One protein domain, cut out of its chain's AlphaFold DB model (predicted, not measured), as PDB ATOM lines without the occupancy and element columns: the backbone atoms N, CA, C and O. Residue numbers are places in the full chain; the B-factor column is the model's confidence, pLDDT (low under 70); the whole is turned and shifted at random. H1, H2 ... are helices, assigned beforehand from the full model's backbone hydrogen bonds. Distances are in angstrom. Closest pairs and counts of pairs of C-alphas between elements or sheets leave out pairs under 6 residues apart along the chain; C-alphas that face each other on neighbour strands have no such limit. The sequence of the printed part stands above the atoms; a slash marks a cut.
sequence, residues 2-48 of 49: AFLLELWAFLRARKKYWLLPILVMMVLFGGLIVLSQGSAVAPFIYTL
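What this domain is: This is residues 2 to 48 of the 49 residues of an uncharacterized protein of Magnetospirillum gryphiswaldense (strain DSM 6361 / JCM 21280 / NBRC 15271 / MSR-1) (UniProt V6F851). An open zigzag of three helices: H1 makes a corner with the long H2, and the short H3 folds back at H2's far end. The 47 printed residues, with named helices H1, H2, H3 in that order and no named strand, are all helix in class. The whole is extended, with a radius of gyration of the C-alphas of 15.8 A and spans of 43 by 22 by 10 A.

How they stand to each other: Start with H1, residues 2 to 13, and H2, residues 16 to 36: they are close but not clearly touching, the closest C-alphas, Leu 11 and Tyr 17, 6.8 A apart. Their lines stand at a steep tilt of 51 degrees, opposite ways. Farther on, H2, with residues 35 to 36 alone, and H3, residues 42 to 46, only just touch, only at the corner, with 3 pairs of C-alphas within 8 A; the closest, Ser 36 and Ala 42, are 4.5 A apart. H1 and H3 are apart. Each O i to N i+4 pair is within hydrogen-bond range in H1 and H3, and 14 of 17 in H2.

Where its parts are: Find C-alpha 2 at (18.731, 34.572, -48.314); H1 runs 16.4 A from there. H2 covers 31.5 A, and H3, 6.5 A, ends at C-alpha 46, (58.595, 33.187, -42.110).

The domain as a whole: The C-alphas of Ala 13 and Pro 43 are farthest apart, 43.4 A. The printed part has no cut, both links are tight, and no printed residue is under 70 in pLDDT.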
ATOM      1  N   ALA A   2      19.322  33.564 -47.415       86.00
ATOM      2  CA  ALA A   2      18.731  34.572 -48.314       86.00
ATOM      3  C   ALA A   2      19.514  35.903 -48.371       86.00
ATOM      4  O   ALA A   2      19.793  36.409 -49.451       86.00
ATOM      5  N   PHE A   3      19.976  36.406 -47.220       86.94
ATOM      6  CA  PHE A   3      20.672  37.698 -47.127       86.94
ATOM      7  C   PHE A   3      21.934  37.807 -48.002       86.94
ATOM      8  O   PHE A   3      22.135  38.808 -48.683       86.94
ATOM      9  N   LEU A   4      22.784  36.772 -48.025       87.50
ATOM     10  CA  LEU A   4      24.010  36.782 -48.838       87.50
ATOM     11  C   LEU A   4      23.703  36.761 -50.344       87.50
ATOM     12  O   LEU A   4      24.413  37.391 -51.124       87.50
ATOM     13  N   LEU A   5      22.632  36.070 -50.747       89.19
ATOM     14  CA  LEU A   5      22.173  36.031 -52.136       89.19
ATOM     15  C   LEU A   5      21.576  37.375 -52.571       89.19
ATOM     16  O   LEU A   5      21.883  37.850 -53.663       89.19
ATOM     17  N   GLU A   6      20.786  38.020 -51.710       90.31
ATOM     18  CA  GLU A   6      20.244  39.365 -51.944       90.31
ATOM     19  C   GLU A   6      21.353  40.422 -52.031       90.31
ATOM     20  O   GLU A   6      21.361  41.247 -52.948       90.31
ATOM     21  N   LEU A   7      22.345  40.351 -51.139       86.81
ATOM     22  CA  LEU A   7      23.525  41.215 -51.166       86.81
ATOM     23  C   LEU A   7      24.317  41.030 -52.469       86.81
ATOM     24  O   LEU A   7      24.711  42.008 -53.109       86.81
ATOM     25  N   TRP A   8      24.521  39.782 -52.898       85.00
ATOM     26  CA  TRP A   8      25.202  39.472 -54.152       85.00
ATOM     27  C   TRP A   8      24.431  39.989 -55.370       85.00
ATOM     28  O   TRP A   8      25.025  40.605 -56.258       85.00
ATOM     29  N   ALA A   9      23.106  39.813 -55.399       87.56
ATOM     30  CA  ALA A   9      22.242  40.334 -56.455       87.56
ATOM     31  C   ALA A   9      22.301  41.870 -56.537       87.56
ATOM     32  O   ALA A   9      22.448  42.421 -57.630       87.56
ATOM     33  N   PHE A  10      22.283  42.563 -55.394       86.88
ATOM     34  CA  PHE A  10      22.427  44.017 -55.314       86.88
ATOM     35  C   PHE A  10      23.794  44.505 -55.823       86.88
ATOM     36  O   PHE A  10      23.871  45.448 -56.619       86.88
ATOM     37  N   LEU A  11      24.884  43.844 -55.418       85.62
ATOM     38  CA  LEU A  11      26.241  44.165 -55.874       85.62
ATOM     39  C   LEU A  11      26.397  43.959 -57.387       85.62
ATOM     40  O   LEU A  11      26.988  44.809 -58.066       85.62
ATOM     41  N   ARG A  12      25.808  42.880 -57.921       83.94
ATOM     42  CA  ARG A  12      25.752  42.572 -59.357       83.94
ATOM     43  C   ARG A  12      24.951  43.609 -60.140       83.94
ATOM     44  O   ARG A  12      25.438  44.086 -61.167       83.94
ATOM     45  N   ALA A  13      23.784  44.014 -59.638       89.81
ATOM     46  CA  ALA A  13      22.944  45.041 -60.257       89.81
ATOM     47  C   ALA A  13      23.644  46.410 -60.332       89.81
ATOM     48  O   ALA A  13      23.520  47.123 -61.324       89.81
ATOM     49  N   ARG A  14      24.438  46.766 -59.315       88.62
ATOM     50  CA  ARG A  14      25.193  48.033 -59.260       88.62
ATOM     51  C   ARG A  14      26.557  47.978 -59.962       88.62
ATOM     52  O   ARG A  14      27.291  48.959 -59.898       88.62
ATOM     53  N   LYS A  15      26.913  46.853 -60.599       81.12
ATOM     54  CA  LYS A  15      28.227  46.588 -61.223       81.12
ATOM     55  C   LYS A  15      29.432  46.850 -60.303       81.12
ATOM     56  O   LYS A  15      30.544  47.067 -60.781       81.12
ATOM     57  N   LYS A  16      29.259  46.765 -58.980       80.50
ATOM     58  CA  LYS A  16      30.328  46.999 -57.988       80.50
ATOM     59  C   LYS A  16      31.287  45.806 -57.833       80.50
ATOM     60  O   LYS A  16      31.932  45.658 -56.802       80.50
ATOM     61  N   TYR A  17      31.420  44.969 -58.861       77.19
ATOM     62  CA  TYR A  17      32.332  43.818 -58.876       77.19
ATOM     63  C   TYR A  17      33.798  44.208 -58.688       77.19
ATOM     64  O   TYR A  17      34.595  43.394 -58.246       77.19
ATOM     65  N   TRP A  18      34.139  45.464 -58.960       84.12
ATOM     66  CA  TRP A  18      35.456  46.038 -58.687       84.12
ATOM     67  C   TRP A  18      35.874  45.971 -57.211       84.12
ATOM     68  O   TRP A  18      37.054  46.110 -56.911       84.12
ATOM     69  N   LEU A  19      34.938  45.732 -56.286       84.62
ATOM     70  CA  LEU A  19      35.238  45.557 -54.864       84.62
ATOM     71  C   LEU A  19      35.668  44.128 -54.504       84.62
ATOM     72  O   LEU A  19      36.301  43.941 -53.468       84.62
ATOM     73  N   LEU A  20      35.366  43.127 -55.342       87.50
ATOM     74  CA  LEU A  20      35.772  41.735 -55.099       87.50
ATOM     75  C   LEU A  20      37.287  41.585 -54.932       87.50
ATOM     76  O   LEU A  20      37.685  40.976 -53.945       87.50
ATOM     77  N   PRO A  21      38.137  42.150 -55.814       90.00
ATOM     78  CA  PRO A  21      39.587  42.063 -55.660       90.00
ATOM     79  C   PRO A  21      40.081  42.609 -54.316       90.00
ATOM     80  O   PRO A  21      40.906  41.979 -53.663       90.00
ATOM     81  N   ILE A  22      39.538  43.746 -53.871       92.69
ATOM     82  CA  ILE A  22      39.902  44.366 -52.590       92.69
ATOM     83  C   ILE A  22      39.483  43.460 -51.430       92.69
ATOM     84  O   ILE A  22      40.260  43.230 -50.508       92.69
ATOM     85  N   LEU A  23      38.272  42.906 -51.494       91.25
ATOM     86  CA  LEU A  23      37.743  42.017 -50.464       91.25
ATOM     87  C   LEU A  23      38.538  40.704 -50.383       91.25
ATOM     88  O   LEU A  23      38.843  40.242 -49.289       91.25
ATOM     89  N   VAL A  24      38.942  40.147 -51.528       94.00
ATOM     90  CA  VAL A  24      39.819  38.969 -51.607       94.00
ATOM     91  C   VAL A  24      41.184  39.264 -50.990       94.00
ATOM     92  O   VAL A  24      41.652  38.481 -50.168       94.00
ATOM     93  N   MET A  25      41.798  40.404 -51.318       96.00
ATOM     94  CA  MET A  25      43.073  40.813 -50.720       96.00
ATOM     95  C   MET A  25      42.956  41.007 -49.205       96.00
ATOM     96  O   MET A  25      43.815  40.544 -48.462       96.00
ATOM     97  N   MET A  26      41.872  41.625 -48.728       95.12
ATOM     98  CA  MET A  26      41.621  41.799 -47.292       95.12
ATOM     99  C   MET A  26      41.515  40.457 -46.561       95.12
ATOM    100  O   MET A  26      42.095  40.302 -45.489       95.12
ATOM    101  N   VAL A  27      40.817  39.478 -47.142       95.69
ATOM    102  CA  VAL A  27      40.691  38.131 -46.563       95.69
ATOM    103  C   VAL A  27      42.026  37.388 -46.595       95.69
ATOM    104  O   VAL A  27      42.380  36.757 -45.603       95.69
ATOM    105  N   LEU A  28      42.786  37.485 -47.691       94.31
ATOM    106  CA  LEU A  28      44.110  36.873 -47.808       94.31
ATOM    107  C   LEU A  28      45.072  37.411 -46.748       94.31
ATOM    108  O   LEU A  28      45.616  36.634 -45.969       94.31
ATOM    109  N   PHE A  29      45.252  38.730 -46.675       92.50
ATOM    110  CA  PHE A  29      46.169  39.330 -45.707       92.50
ATOM    111  C   PHE A  29      45.677  39.169 -44.269       92.50
ATOM    112  O   PHE A  29      46.468  38.822 -43.398       92.50
ATOM    113  N   GLY A  30      44.378  39.349 -44.012       91.62
ATOM    114  CA  GLY A  30      43.796  39.107 -42.690       91.62
ATOM    115  C   GLY A  30      43.978  37.656 -42.237       91.62
ATOM    116  O   GLY A  30      44.381  37.412 -41.102       91.62
ATOM    117  N   GLY A  31      43.764  36.695 -43.137       91.06
ATOM    118  CA  GLY A  31      44.003  35.275 -42.886       91.06
ATOM    119  C   GLY A  31      45.473  34.974 -42.601       91.06
ATOM    120  O   GLY A  31      45.772  34.304 -41.618       91.06
ATOM    121  N   LEU A  32      46.395  35.519 -43.398       89.06
ATOM    122  CA  LEU A  32      47.835  35.378 -43.168       89.06
ATOM    123  C   LEU A  32      48.269  35.944 -41.809       89.06
ATOM    124  O   LEU A  32      49.078  35.318 -41.131       89.06
ATOM    125  N   ILE A  33      47.712  37.083 -41.384       88.25
ATOM    126  CA  ILE A  33      47.999  37.688 -40.073       88.25
ATOM    127  C   ILE A  33      47.506  36.793 -38.931       88.25
ATOM    128  O   ILE A  33      48.209  36.602 -37.944       88.25
ATOM    129  N   VAL A  34      46.309  36.217 -39.052       88.44
ATOM    130  CA  VAL A  34      45.793  35.288 -38.036       88.44
ATOM    131  C   VAL A  34      46.635  34.010 -37.994       88.44
ATOM    132  O   VAL A  34      46.946  33.513 -36.916       88.44
ATOM    133  N   LEU A  35      47.056  33.500 -39.153       86.81
ATOM    134  CA  LEU A  35      47.903  32.310 -39.260       86.81
ATOM    135  C   LEU A  35      49.350  32.544 -38.808       86.81
ATOM    136  O   LEU A  35      50.040  31.572 -38.513       86.81
ATOM    137  N   SER A  36      49.823  33.790 -38.746       82.12
ATOM    138  CA  SER A  36      51.168  34.113 -38.262       82.12
ATOM    139  C   SER A  36      51.234  34.310 -36.745       82.12
ATOM    140  O   SER A  36      52.313  34.195 -36.165       82.12
ATOM    141  N   GLN A  37      50.105  34.537 -36.065       79.44
ATOM    142  CA  GLN A  37      50.075  34.654 -34.606       79.44
ATOM    143  C   GLN A  37      49.975  33.281 -33.928       79.44
ATOM    144  O   GLN A  37      48.930  32.639 -33.957       79.44
ATOM    145  N   GLY A  38      51.058  32.832 -33.283       73.50
ATOM    146  CA  GLY A  38      51.040  31.701 -32.337       73.50
ATOM    147  C   GLY A  38      50.617  30.340 -32.913       73.50
ATOM    148  O   GLY A  38      50.355  29.409 -32.156       73.50
ATOM    149  N   SER A  39      50.539  30.220 -34.237       76.31
ATOM    150  CA  SER A  39      50.105  29.018 -34.947       76.31
ATOM    151  C   SER A  39      51.290  28.129 -35.312       76.31
ATOM    152  O   SER A  39      52.371  28.618 -35.642       76.31
ATOM    153  N   ALA A  40      51.063  26.814 -35.375       81.25
ATOM    154  CA  ALA A  40      52.016  25.856 -35.943       81.25
ATOM    155  C   ALA A  40      52.378  26.160 -37.415       81.25
ATOM    156  O   ALA A  40      53.369  25.646 -37.928       81.25
ATOM    157  N   VAL A  41      51.591  27.007 -38.090       81.62
ATOM    158  CA  VAL A  41      51.809  27.451 -39.476       81.62
ATOM    159  C   VAL A  41      52.789  28.634 -39.569       81.62
ATOM    160  O   VAL A  41      53.379  28.856 -40.626       81.62
ATOM    161  N   ALA A  42      53.032  29.365 -38.476       84.69
ATOM    162  CA  ALA A  42      53.875  30.564 -38.476       84.69
ATOM    163  C   ALA A  42      55.309  30.349 -39.025       84.69
ATOM    164  O   ALA A  42      55.749  31.178 -39.824       84.69
ATOM    165  N   PRO A  43      56.028  29.247 -38.713       82.00
ATOM    166  CA  PRO A  43      57.370  29.001 -39.253       82.00
ATOM    167  C   PRO A  43      57.417  28.929 -40.786       82.00
ATOM    168  O   PRO A  43      58.371  29.406 -41.388       82.00
ATOM    169  N   PHE A  44      56.375  28.386 -41.423       82.94
ATOM    170  CA  PHE A  44      56.291  28.278 -42.883       82.94
ATOM    171  C   PHE A  44      56.056  29.637 -43.550       82.94
ATOM    172  O   PHE A  44      56.523  29.875 -44.664       82.94
ATOM    173  N   ILE A  45      55.355  30.543 -42.862       83.50
ATOM    174  CA  ILE A  45      55.164  31.921 -43.323       83.50
ATOM    175  C   ILE A  45      56.508  32.653 -43.294       83.50
ATOM    176  O   ILE A  45      56.869  33.271 -44.287       83.50
ATOM    177  N   TYR A  46      57.286  32.530 -42.215       78.94
ATOM    178  CA  TYR A  46      58.595  33.187 -42.110       78.94
ATOM    179  C   TYR A  46      59.615  32.731 -43.153       78.94
ATOM    180  O   TYR A  46      60.490  33.505 -43.499       78.94
ATOM    181  N   THR A  47      59.529  31.503 -43.666       82.69
ATOM    182  CA  THR A  47      60.438  31.055 -44.735       82.69
ATOM    183  C   THR A  47      60.093  31.613 -46.117       82.69
ATOM    184  O   THR A  47      60.908  31.518 -47.028       82.69
ATOM    185  N   LEU A  48      58.874  32.131 -46.301       78.81
ATOM    186  CA  LEU A  48      58.386  32.636 -47.586       78.81
ATOM    187  C   LEU A  48      58.750  34.114 -47.835       78.81
ATOM    188  O   LEU A  48      58.614  34.573 -48.970       78.81
TER     189      LEU A  48